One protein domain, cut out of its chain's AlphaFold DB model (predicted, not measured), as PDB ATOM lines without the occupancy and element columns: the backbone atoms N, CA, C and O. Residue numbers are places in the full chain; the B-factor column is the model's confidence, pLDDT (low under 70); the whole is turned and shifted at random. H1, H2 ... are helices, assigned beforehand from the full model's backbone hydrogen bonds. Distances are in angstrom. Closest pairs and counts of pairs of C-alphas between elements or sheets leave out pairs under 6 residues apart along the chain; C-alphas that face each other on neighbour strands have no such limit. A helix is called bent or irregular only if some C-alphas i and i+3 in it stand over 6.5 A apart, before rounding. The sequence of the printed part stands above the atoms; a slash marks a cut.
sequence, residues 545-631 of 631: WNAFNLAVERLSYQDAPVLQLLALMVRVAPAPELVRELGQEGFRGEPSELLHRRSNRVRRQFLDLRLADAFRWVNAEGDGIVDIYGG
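What this domain is: This is residues 545 to 631 of the 631 residues of the protein "RING-type domain-containing protein" of Byssothecium circinans (UniProt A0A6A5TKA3). Look first for H2, the longest helix, in the middle of a compact cluster of crossed helices: H4 crosses it, H5 runs beside it the opposite way, and H1 and H6 pack on its earlier part. H3 and H5 lie toward opposite ends of the longest axis. The 87 printed residues hold six named helices, H1 to H6 in chain order, and no named strand; the class is all helix. The radius of gyration of the C-alphas is 12.1 A, and the spans are 32 by 25 by 19 A.

How they stand to each other: Begin with H2, residues 557 to 572, irregular where C-alphas 558 and 561 are 7.4 A apart. With residues 566 to 571 alone it touches H4, residues 593 to 607, at a steep tilt of 64 degrees; the closest C-alphas, Arg 571 and Arg 603, are 5.4 A apart. H5, residues 611 to 620, touches H2 at a shallow tilt of 3 degrees, opposite ways, with C-alphas 564 and 618 closest at 5.8 A. H6, residues 622 to 630, touches H2 about perpendicular at 73 degrees, with C-alphas 560 and 622 closest at 5.5 A. H1, residues 545 to 554, touches H2, with C-alphas 551 and 559 closest at 5.2 A. H3, residues 575 to 582, only just touches H4, with 3 pairs of C-alphas within 8 A, the closest 575 and 596 at 6.3 A; it is apart from H1, H5 and H6. In H1, H3, H4 and H5 every O i to N i+4 pair is within hydrogen-bond range; H2 has 9 of 12 and H6 3 of 5.

Where its parts are: Find C-alpha 557 at (156.262, 168.877, 126.392); from there H2 runs 23.7 A to C-alpha 572. H4 spans 21.0 A from C-alpha 593 at (136.757, 177.633, 128.470). H6 ends at C-alpha 630, (145.239, 166.033, 124.325).

The domain as a whole: The two C-alphas farthest apart, Glu 585 and Ala 620, are 32.8 A apart. The printed part has no cut and no long link. Mean pLDDT of the printed part is 83.0; look for values under 70 at residues 584 to 586 and 618 to 623.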
ATOM      1  N   TRP A 545     146.758 182.820 135.335       89.00
ATOM      2  CA  TRP A 545     145.825 182.023 134.519       89.00
ATOM      3  C   TRP A 545     146.260 181.958 133.055       89.00
ATOM      4  O   TRP A 545     146.149 180.902 132.444       89.00
ATOM      5  N   ASN A 546     146.866 183.030 132.535       89.25
ATOM      6  CA  ASN A 546     147.455 183.059 131.195       89.25
ATOM      7  C   ASN A 546     148.474 181.930 130.958       89.25
ATOM      8  O   ASN A 546     148.473 181.342 129.883       89.25
ATOM      9  N   ALA A 547     149.302 181.586 131.954       89.50
ATOM     10  CA  ALA A 547     150.276 180.503 131.822       89.50
ATOM     11  C   ALA A 547     149.590 179.130 131.710       89.50
ATOM     12  O   ALA A 547     149.971 178.322 130.867       89.50
ATOM     13  N   PHE A 548     148.539 178.886 132.501       91.12
ATOM     14  CA  PHE A 548     147.736 177.664 132.391       91.12
ATOM     15  C   PHE A 548     146.928 177.608 131.089       91.12
ATOM     16  O   PHE A 548     146.857 176.545 130.479       91.12
ATOM     17  N   ASN A 549     146.351 178.729 130.646       92.56
ATOM     18  CA  ASN A 549     145.648 178.828 129.364       92.56
ATOM     19  C   ASN A 549     146.597 178.467 128.216       92.56
ATOM     20  O   ASN A 549     146.314 177.540 127.466       92.56
ATOM     21  N   LEU A 550     147.763 179.119 128.148       90.19
ATOM     22  CA  LEU A 550     148.760 178.912 127.099       90.19
ATOM     23  C   LEU A 550     149.308 177.477 127.086       90.19
ATOM     24  O   LEU A 550     149.395 176.871 126.021       90.19
ATOM     25  N   ALA A 551     149.617 176.915 128.260       91.44
ATOM     26  CA  ALA A 551     150.049 175.525 128.403       91.44
ATOM     27  C   ALA A 551     148.985 174.537 127.895       91.44
ATOM     28  O   ALA A 551     149.290 173.603 127.151       91.44
ATOM     29  N   VAL A 552     147.717 174.764 128.257       91.44
ATOM     30  CA  VAL A 552     146.589 173.923 127.835       91.44
ATOM     31  C   VAL A 552     146.214 174.130 126.365       91.44
ATOM     32  O   VAL A 552     145.699 173.203 125.743       91.44
ATOM     33  N   GLU A 553     146.454 175.304 125.792       92.19
ATOM     34  CA  GLU A 553     146.228 175.593 124.371       92.19
ATOM     35  C   GLU A 553     147.307 174.960 123.488       92.19
ATOM     36  O   GLU A 553     146.977 174.376 122.456       92.19
ATOM     37  N   ARG A 554     148.578 175.026 123.907       92.00
ATOM     38  CA  ARG A 554     149.723 174.488 123.155       92.00
ATOM     39  C   ARG A 554     149.882 172.979 123.258       92.00
ATOM     40  O   ARG A 554     150.260 172.368 122.267       92.00
ATOM     41  N   LEU A 555     149.643 172.408 124.443       90.81
ATOM     42  CA  LEU A 555     149.932 171.003 124.756       90.81
ATOM     43  C   LEU A 555     151.337 170.567 124.315       90.81
ATOM     44  O   LEU A 555     151.506 169.576 123.609       90.81
ATOM     45  N   SER A 556     152.353 171.333 124.710       89.19
ATOM     46  CA  SER A 556     153.743 170.986 124.418       89.19
ATOM     47  C   SER A 556     154.412 170.308 125.614       89.19
ATOM     48  O   SER A 556     154.113 170.618 126.767       89.19
ATOM     49  N   TYR A 557     155.401 169.450 125.350       85.88
ATOM     50  CA  TYR A 557     156.262 168.877 126.392       85.88
ATOM     51  C   TYR A 557     157.018 169.947 127.204       85.88
ATOM     52  O   TYR A 557     157.343 169.729 128.366       85.88
ATOM     53  N   GLN A 558     157.250 171.139 126.637       84.25
ATOM     54  CA  GLN A 558     157.866 172.265 127.356       84.25
ATOM     55  C   GLN A 558     156.919 172.865 128.409       84.25
ATOM     56  O   GLN A 558     157.375 173.441 129.397       84.25
ATOM     57  N   ASP A 559     155.607 172.699 128.219       87.38
ATOM     58  CA  ASP A 559     154.555 173.133 129.135       87.38
ATOM     59  C   ASP A 559     154.132 172.021 130.122       87.38
ATOM     60  O   ASP A 559     153.342 172.278 131.036       87.38
ATOM     61  N   ALA A 560     154.670 170.799 129.992       86.31
ATOM     62  CA  ALA A 560     154.332 169.657 130.847       86.31
ATOM     63  C   ALA A 560     154.447 169.942 132.362       86.31
ATOM     64  O   ALA A 560     153.509 169.580 133.075       86.31
ATOM     65  N   PRO A 561     155.462 170.666 132.886       86.69
ATOM     66  CA  PRO A 561     155.516 171.037 134.307       86.69
ATOM     67  C   PRO A 561     154.329 171.907 134.753       86.69
ATOM     68  O   PRO A 561     153.795 171.754 135.853       86.69
ATOM     69  N   VAL A 562     153.866 172.809 133.881       87.25
ATOM     70  CA  VAL A 562     152.710 173.684 134.139       87.25
ATOM     71  C   VAL A 562     151.409 172.871 134.129       87.25
ATOM     72  O   VAL A 562     150.548 173.080 134.985       87.25
ATOM     73  N   LEU A 563     151.287 171.898 133.220       89.25
ATOM     74  CA  LEU A 563     150.158 170.962 133.156       89.25
ATOM     75  C   LEU A 563     150.130 169.991 134.354       89.25
ATOM     76  O   LEU A 563     149.071 169.780 134.943       89.25
ATOM     77  N   GLN A 564     151.284 169.460 134.768       88.44
ATOM     78  CA  GLN A 564     151.452 168.641 135.976       88.44
ATOM     79  C   GLN A 564     150.989 169.402 137.224       88.44
ATOM     80  O   GLN A 564     150.212 168.886 138.032       88.44
ATOM     81  N   LEU A 565     151.416 170.659 137.366       87.12
ATOM     82  CA  LEU A 565     151.028 171.495 138.495       87.12
ATOM     83  C   LEU A 565     149.522 171.790 138.513       87.12
ATOM     84  O   LEU A 565     148.882 171.708 139.565       87.12
ATOM     85  N   LEU A 566     148.943 172.076 137.344       87.62
ATOM     86  CA  LEU A 566     147.504 172.251 137.181       87.62
ATOM     87  C   LEU A 566     146.731 170.989 137.591       87.62
ATOM     88  O   LEU A 566     145.743 171.099 138.317       87.62
ATOM     89  N   ALA A 567     147.192 169.803 137.179       88.75
ATOM     90  CA  ALA A 567     146.575 168.519 137.515       88.75
ATOM     91  C   ALA A 567     146.516 168.279 139.036       88.75
ATOM     92  O   ALA A 567     145.471 167.891 139.571       88.75
ATOM     93  N   LEU A 568     147.598 168.600 139.756       86.12
ATOM     94  CA  LEU A 568     147.638 168.541 141.221       86.12
ATOM     95  C   LEU A 568     146.638 169.503 141.874       86.12
ATOM     96  O   LEU A 568     145.947 169.123 142.820       86.12
ATOM     97  N   MET A 569     146.531 170.734 141.366       86.69
ATOM     98  CA  MET A 569     145.590 171.728 141.893       86.69
ATOM     99  C   MET A 569     144.134 171.294 141.669       86.69
ATOM    100  O   MET A 569     143.330 171.334 142.603       86.69
ATOM    101  N   VAL A 570     143.791 170.812 140.467       89.25
ATOM    102  CA  VAL A 570     142.402 170.438 140.127       89.25
ATOM    103  C   VAL A 570     141.947 169.148 140.814       89.25
ATOM    104  O   VAL A 570     140.748 168.930 141.008       89.25
ATOM    105  N   ARG A 571     142.886 168.302 141.262       86.12
ATOM    106  CA  ARG A 571     142.583 167.155 142.130       86.12
ATOM    107  C   ARG A 571     142.085 167.587 143.513       86.12
ATOM    108  O   ARG A 571     141.243 166.893 144.086       86.12
ATOM    109  N   VAL A 572     142.555 168.718 144.040       84.31
ATOM    110  CA  VAL A 572     142.078 169.242 145.329       84.31
ATOM    111  C   VAL A 572     140.722 169.924 145.161       84.31
ATOM    112  O   VAL A 572     139.760 169.530 145.817       84.31
ATOM    113  N   ALA A 573     140.608 170.876 144.233       86.56
ATOM    114  CA  ALA A 573     139.401 171.684 144.046       86.56
ATOM    115  C   ALA A 573     139.021 171.825 142.556       86.56
ATOM    116  O   ALA A 573     139.902 171.849 141.699       86.56
ATOM    117  N   PRO A 574     137.725 171.915 142.194       86.62
ATOM    118  CA  PRO A 574     137.310 172.206 140.819       86.62
ATOM    119  C   PRO A 574     137.831 173.575 140.354       86.62
ATOM    120  O   PRO A 574     138.013 174.474 141.171       86.62
ATOM    121  N   ALA A 575     138.003 173.774 139.043       83.06
ATOM    122  CA  ALA A 575     138.531 175.031 138.496       83.06
ATOM    123  C   ALA A 575     137.793 176.305 138.992       83.06
ATOM    124  O   ALA A 575     138.482 177.214 139.451       83.06
ATOM    125  N   PRO A 576     136.442 176.372 139.050       84.88
ATOM    126  CA  PRO A 576     135.735 177.509 139.656       84.88
ATOM    127  C   PRO A 576     136.057 177.763 141.138       84.88
ATOM    128  O   PRO A 576     136.067 178.907 141.585       84.88
ATOM    129  N   GLU A 577     136.336 176.715 141.916       87.31
ATOM    130  CA  GLU A 577     136.728 176.856 143.321       87.31
ATOM    131  C   GLU A 577     138.196 177.272 143.439       87.31
ATOM    132  O   GLU A 577     138.501 178.157 144.226       87.31
ATOM    133  N   LEU A 578     139.093 176.770 142.581       85.81
ATOM    134  CA  LEU A 578     140.460 177.294 142.477       85.81
ATOM    135  C   LEU A 578     140.480 178.790 142.123       85.81
ATOM    136  O   LEU A 578     141.276 179.528 142.694       85.81
ATOM    137  N   VAL A 579     139.594 179.266 141.240       85.69
ATOM    138  CA  VAL A 579     139.435 180.709 140.959       85.69
ATOM    139  C   VAL A 579     139.025 181.479 142.214       85.69
ATOM    140  O   VAL A 579     139.584 182.544 142.479       85.69
ATOM    141  N   ARG A 580     138.101 180.932 143.014       85.50
ATOM    142  CA  ARG A 580     137.662 181.533 144.283       85.50
ATOM    143  C   ARG A 580     138.787 181.577 145.324       85.50
ATOM    144  O   ARG A 580     139.027 182.635 145.895       85.50
ATOM    145  N   GLU A 581     139.484 180.461 145.544       80.69
ATOM    146  CA  GLU A 581     140.519 180.325 146.582       80.69
ATOM    147  C   GLU A 581     141.819 181.073 146.241       80.69
ATOM    148  O   GLU A 581     142.450 181.667 147.116       80.69
ATOM    149  N   LEU A 582     142.234 181.071 144.970       79.25
ATOM    150  CA  LEU A 582     143.447 181.767 144.517       79.25
ATOM    151  C   LEU A 582     143.197 183.260 144.247       79.25
ATOM    152  O   LEU A 582     144.136 184.062 144.292       79.25
ATOM    153  N   GLY A 583     141.938 183.619 143.977       73.69
ATOM    154  CA  GLY A 583     141.448 184.967 143.713       73.69
ATOM    155  C   GLY A 583     141.871 185.546 142.357       73.69
ATOM    156  O   GLY A 583     143.017 185.407 141.921       73.69
ATOM    157  N   GLN A 584     140.973 186.314 141.732       66.56
ATOM    158  CA  GLN A 584     141.263 187.097 140.515       66.56
ATOM    159  C   GLN A 584     142.424 188.094 140.712       66.56
ATOM    160  O   GLN A 584     143.181 188.380 139.787       66.56
ATOM    161  N   GLU A 585     142.641 188.597 141.934       60.47
ATOM    162  CA  GLU A 585     143.812 189.431 142.236       60.47
ATOM    163  C   GLU A 585     145.140 188.646 142.165       60.47
ATOM    164  O   GLU A 585     146.194 189.222 141.867       60.47
ATOM    165  N   GLY A 586     145.113 187.352 142.500       60.88
ATOM    166  CA  GLY A 586     146.291 186.501 142.658       60.88
ATOM    167  C   GLY A 586     146.824 185.969 141.332       60.88
ATOM    168  O   GLY A 586     148.036 186.013 141.093       60.88
ATOM    169  N   PHE A 587     145.937 185.508 140.455       77.19
ATOM    170  CA  PHE A 587     146.262 185.000 139.122       77.19
ATOM    171  C   PHE A 587     145.712 185.964 138.070       77.19
ATOM    172  O   PHE A 587     144.504 186.098 137.933       77.19
ATOM    173  N   ARG A 588     146.597 186.640 137.320       77.69
ATOM    174  CA  ARG A 588     146.176 187.530 136.224       77.69
ATOM    175  C   ARG A 588     145.511 186.724 135.102       77.69
ATOM    176  O   ARG A 588     146.013 185.651 134.758       77.69
ATOM    177  N   GLY A 589     144.467 187.305 134.512       83.44
ATOM    178  CA  GLY A 589     143.641 186.694 133.468       83.44
ATOM    179  C   GLY A 589     142.423 185.967 134.039       83.44
ATOM    180  O   GLY A 589     142.230 185.928 135.249       83.44
ATOM    181  N   GLU A 590     141.630 185.369 133.157       87.94
ATOM    182  CA  GLU A 590     140.565 184.424 133.506       87.94
ATOM    183  C   GLU A 590     140.922 183.036 132.947       87.94
ATOM    184  O   GLU A 590     141.582 182.959 131.902       87.94
ATOM    185  N   PRO A 591     140.517 181.928 133.592       90.25
ATOM    186  CA  PRO A 591     140.763 180.598 133.055       90.25
ATOM    187  C   PRO A 591     139.869 180.346 131.835       90.25
ATOM    188  O   PRO A 591     138.642 180.418 131.930       90.25
ATOM    189  N   SER A 592     140.470 180.010 130.692       92.88
ATOM    190  CA  SER A 592     139.749 179.846 129.427       92.88
ATOM    191  C   SER A 592     138.721 178.707 129.481       92.88
ATOM    192  O   SER A 592     138.791 177.796 130.312       92.88
ATOM    193  N   GLU A 593     137.742 178.719 128.571       93.06
ATOM    194  CA  GLU A 593     136.757 177.633 128.470       93.06
ATOM    195  C   GLU A 593     137.431 176.289 128.118       93.06
ATOM    196  O   GLU A 593     136.988 175.218 128.539       93.06
ATOM    197  N   LEU A 594     138.534 176.329 127.363       92.06
ATOM    198  CA  LEU A 594     139.341 175.148 127.055       92.06
ATOM    199  C   LEU A 594     140.050 174.617 128.310       92.06
ATOM    200  O   LEU A 594     139.982 173.416 128.581       92.06
ATOM    201  N   LEU A 595     140.643 175.509 129.114       92.19
ATOM    202  CA  LEU A 595     141.215 175.178 130.419       92.19
ATOM    203  C   LEU A 595     140.162 174.559 131.350       92.19
ATOM    204  O   LEU A 595     140.407 173.495 131.921       92.19
ATOM    205  N   HIS A 596     138.966 175.144 131.450       90.62
ATOM    206  CA  HIS A 596     137.847 174.581 132.215       90.62
ATOM    207  C   HIS A 596     137.425 173.185 131.730       90.62
ATOM    208  O   HIS A 596     137.212 172.289 132.549       90.62
ATOM    209  N   ARG A 597     137.303 172.958 130.417       91.94
ATOM    210  CA  ARG A 597     136.913 171.645 129.876       91.94
ATOM    211  C   ARG A 597     137.979 170.576 130.130       91.94
ATOM    212  O   ARG A 597     137.649 169.507 130.647       91.94
ATOM    213  N   ARG A 598     139.252 170.870 129.841       92.38
ATOM    214  CA  ARG A 598     140.368 169.920 130.012       92.38
ATOM    215  C   ARG A 598     140.677 169.630 131.487       92.38
ATOM    216  O   ARG A 598     140.764 168.466 131.864       92.38
ATOM    217  N   SER A 599     140.713 170.646 132.354       89.94
ATOM    218  CA  SER A 599     140.887 170.445 133.807       89.94
ATOM    219  C   SER A 599     139.795 169.572 134.436       89.94
ATOM    220  O   SER A 599     140.097 168.714 135.263       89.94
ATOM    221  N   ASN A 600     138.532 169.726 134.023       89.81
ATOM    222  CA  ASN A 600     137.444 168.872 134.505       89.81
ATOM    223  C   ASN A 600     137.556 167.420 134.006       89.81
ATOM    224  O   ASN A 600     137.152 166.511 134.732       89.81
ATOM    225  N   ARG A 601     138.110 167.177 132.808       89.25
ATOM    226  CA  ARG A 601     138.426 165.823 132.315       89.25
ATOM    227  C   ARG A 601     139.512 165.170 133.177       89.25
ATOM    228  O   ARG A 601     139.268 164.103 133.734       89.25
ATOM    229  N   VAL A 602     140.639 165.860 133.360       88.25
ATOM    230  CA  VAL A 602     141.771 165.415 134.196       88.25
ATOM    231  C   VAL A 602     141.309 165.128 135.622       88.25
ATOM    232  O   VAL A 602     141.587 164.066 136.172       88.25
ATOM    233  N   ARG A 603     140.508 166.029 136.210       88.31
ATOM    234  CA  ARG A 603     139.956 165.849 137.557       88.31
ATOM    235  C   ARG A 603     139.151 164.556 137.691       88.31
ATOM    236  O   ARG A 603     139.303 163.888 138.705       88.31
ATOM    237  N   ARG A 604     138.322 164.190 136.704       87.94
ATOM    238  CA  ARG A 604     137.549 162.932 136.745       87.94
ATOM    239  C   ARG A 604     138.473 161.717 136.807       87.94
ATOM    240  O   ARG A 604     138.311 160.910 137.707       87.94
ATOM    241  N   GLN A 605     139.477 161.651 135.933       85.50
ATOM    242  CA  GLN A 605     140.462 160.558 135.920       85.50
ATOM    243  C   GLN A 605     141.267 160.484 137.228       85.50
ATOM    244  O   GLN A 605     141.544 159.403 137.738       85.50
ATOM    245  N   PHE A 606     141.615 161.633 137.811       83.81
ATOM    246  CA  PHE A 606     142.372 161.691 139.061       83.81
ATOM    247  C   PHE A 606     141.535 161.410 140.320       83.81
ATOM    248  O   PHE A 606     142.116 161.067 141.353       83.81
ATOM    249  N   LEU A 607     140.208 161.587 140.296       83.00
ATOM    250  CA  LEU A 607     139.348 161.321 141.458       83.00
ATOM    251  C   LEU A 607     139.362 159.837 141.851       83.00
ATOM    252  O   LEU A 607     139.340 159.545 143.048       83.00
ATOM    253  N   ASP A 608     139.503 158.946 140.869       81.44
ATOM    254  CA  ASP A 608     139.598 157.495 141.062       81.44
ATOM    255  C   ASP A 608     140.974 157.049 141.604       81.44
ATOM    256  O   ASP A 608     141.116 155.954 142.153       81.44
ATOM    257  N   LEU A 609     142.001 157.907 141.508       81.50
ATOM    258  CA  LEU A 609     143.338 157.648 142.045       81.50
ATOM    259  C   LEU A 609     143.443 158.037 143.525       81.50
ATOM    260  O   LEU A 609     142.995 159.111 143.950       81.50
ATOM    261  N   ARG A 610     144.141 157.209 144.313       82.31
ATOM    262  CA  ARG A 610     144.579 157.585 145.667       82.31
ATOM    263  C   ARG A 610     145.581 158.736 145.567       82.31
ATOM    264  O   ARG A 610     146.366 158.803 144.627       82.31
ATOM    265  N   LEU A 611     145.617 159.608 146.575       70.38
ATOM    266  CA  LEU A 611     146.451 160.815 146.543       70.38
ATOM    267  C   LEU A 611     147.948 160.515 146.315       70.38
ATOM    268  O   LEU A 611     148.592 161.187 145.518       70.38
ATOM    269  N   ALA A 612     148.489 159.477 146.963       70.19
ATOM    270  CA  ALA A 612     149.881 159.055 146.775       70.19
ATOM    271  C   ALA A 612     150.165 158.507 145.362       70.19
ATOM    272  O   ALA A 612     151.268 158.683 144.848       70.19
ATOM    273  N   ASP A 613     149.174 157.875 144.729       76.88
ATOM    274  CA  ASP A 613     149.288 157.367 143.361       76.88
ATOM    275  C   ASP A 613     149.204 158.510 142.352       76.88
ATOM    276  O   ASP A 613     150.040 158.575 141.461       76.88
ATOM    277  N   ALA A 614     148.313 159.485 142.564       71.25
ATOM    278  CA  ALA A 614     148.283 160.723 141.787       71.25
ATOM    279  C   ALA A 614     149.618 161.495 141.865       71.25
ATOM    280  O   ALA A 614     150.081 162.001 140.846       71.25
ATOM    281  N   PHE A 615     150.279 161.546 143.030       70.00
ATOM    282  CA  PHE A 615     151.618 162.148 143.145       70.00
ATOM    283  C   PHE A 615     152.701 161.364 142.413       70.00
ATOM    284  O   PHE A 615     153.503 161.968 141.705       70.00
ATOM    285  N   ARG A 616     152.741 160.034 142.566       73.12
ATOM    286  CA  ARG A 616     153.682 159.191 141.814       73.12
ATOM    287  C   ARG A 616     153.483 159.355 140.311       73.12
ATOM    288  O   ARG A 616     154.459 159.531 139.599       73.12
ATOM    289  N   TRP A 617     152.232 159.353 139.869       74.81
ATOM    290  CA  TRP A 617     151.848 159.472 138.471       74.81
ATOM    291  C   TRP A 617     152.244 160.835 137.882       74.81
ATOM    292  O   TRP A 617     152.934 160.878 136.871       74.81
ATOM    293  N   VAL A 618     151.934 161.945 138.568       69.06
ATOM    294  CA  VAL A 618     152.363 163.293 138.144       69.06
ATOM    295  C   VAL A 618     153.886 163.441 138.116       69.06
ATOM    296  O   VAL A 618     154.402 164.143 137.255       69.06
ATOM    297  N   ASN A 619     154.612 162.799 139.033       66.38
ATOM    298  CA  ASN A 619     156.068 162.934 139.128       66.38
ATOM    299  C   ASN A 619     156.856 161.996 138.197       66.38
ATOM    300  O   ASN A 619     158.050 162.225 138.018       66.38
ATOM    301  N   ALA A 620     156.249 160.924 137.675       61.34
ATOM    302  CA  ALA A 620     156.974 159.885 136.940       61.34
ATOM    303  C   ALA A 620     157.230 160.257 135.473       61.34
ATOM    304  O   ALA A 620     158.344 160.071 134.990       61.34
ATOM    305  N   GLU A 621     156.220 160.778 134.772       62.38
ATOM    306  CA  GLU A 621     156.273 160.979 133.320       62.38
ATOM    307  C   GLU A 621     155.607 162.309 132.938       62.38
ATOM    308  O   GLU A 621     154.386 162.463 133.003       62.38
ATOM    309  N   GLY A 622     156.420 163.290 132.531       64.62
ATOM    310  CA  GLY A 622     155.923 164.561 131.990       64.62
ATOM    311  C   GLY A 622     155.169 164.393 130.675       64.62
ATOM    312  O   GLY A 622     154.257 165.156 130.391       64.62
ATOM    313  N   ASP A 623     155.487 163.356 129.907       68.38
ATOM    314  CA  ASP A 623     154.900 163.142 128.587       68.38
ATOM    315  C   ASP A 623     153.434 162.682 128.695       68.38
ATOM    316  O   ASP A 623     152.557 163.215 128.013       68.38
ATOM    317  N   GLY A 624     153.127 161.809 129.663       77.94
ATOM    318  CA  GLY A 624     151.771 161.304 129.905       77.94
ATOM    319  C   GLY A 624     150.748 162.368 130.335       77.94
ATOM    320  O   GLY A 624     149.544 162.159 130.161       77.94
ATOM    321  N   ILE A 625     151.175 163.532 130.853       81.06
ATOM    322  CA  ILE A 625     150.234 164.634 131.131       81.06
ATOM    323  C   ILE A 625     149.728 165.280 129.838       81.06
ATOM    324  O   ILE A 625     148.575 165.705 129.779       81.06
ATOM    325  N   VAL A 626     150.570 165.352 128.803       83.88
ATOM    326  CA  VAL A 626     150.233 166.017 127.541       83.88
ATOM    327  C   VAL A 626     149.132 165.231 126.834       83.88
ATOM    328  O   VAL A 626     148.118 165.819 126.456       83.88
ATOM    329  N   ASP A 627     149.265 163.905 126.775       83.56
ATOM    330  CA  ASP A 627     148.274 163.003 126.178       83.56
ATOM    331  C   ASP A 627     146.905 163.078 126.876       83.56
ATOM    332  O   ASP A 627     145.871 163.138 126.207       83.56
ATOM    333  N   ILE A 628     146.881 163.159 128.214       81.25
ATOM    334  CA  ILE A 628     145.639 163.298 128.996       81.25
ATOM    335  C   ILE A 628     144.900 164.613 128.703       81.25
ATOM    336  O   ILE A 628     143.667 164.650 128.679       81.25
ATOM    337  N   TYR A 629     145.630 165.713 128.506       84.38
ATOM    338  CA  TYR A 629     145.011 166.971 128.090       84.38
ATOM    339  C   TYR A 629     144.678 166.963 126.582       84.38
ATOM    340  O   TYR A 629     143.741 167.651 126.167       84.38
ATOM    341  N   GLY A 630     145.402 166.182 125.773       82.12
ATOM    342  CA  GLY A 630     145.239 166.033 124.325       82.12
ATOM    343  C   GLY A 630     143.946 165.350 123.895       82.12
ATOM    344  O   GLY A 630     143.170 165.970 123.160       82.12
ATOM    345  N   GLY A 631     143.718 164.114 124.357       71.38
ATOM    346  CA  GLY A 631     142.544 163.283 124.027       71.38
ATOM    347  C   GLY A 631     141.283 163.677 124.781       71.38
ATOM    348  O   GLY A 631     140.297 164.137 124.151       71.38
TER     349      GLY A 631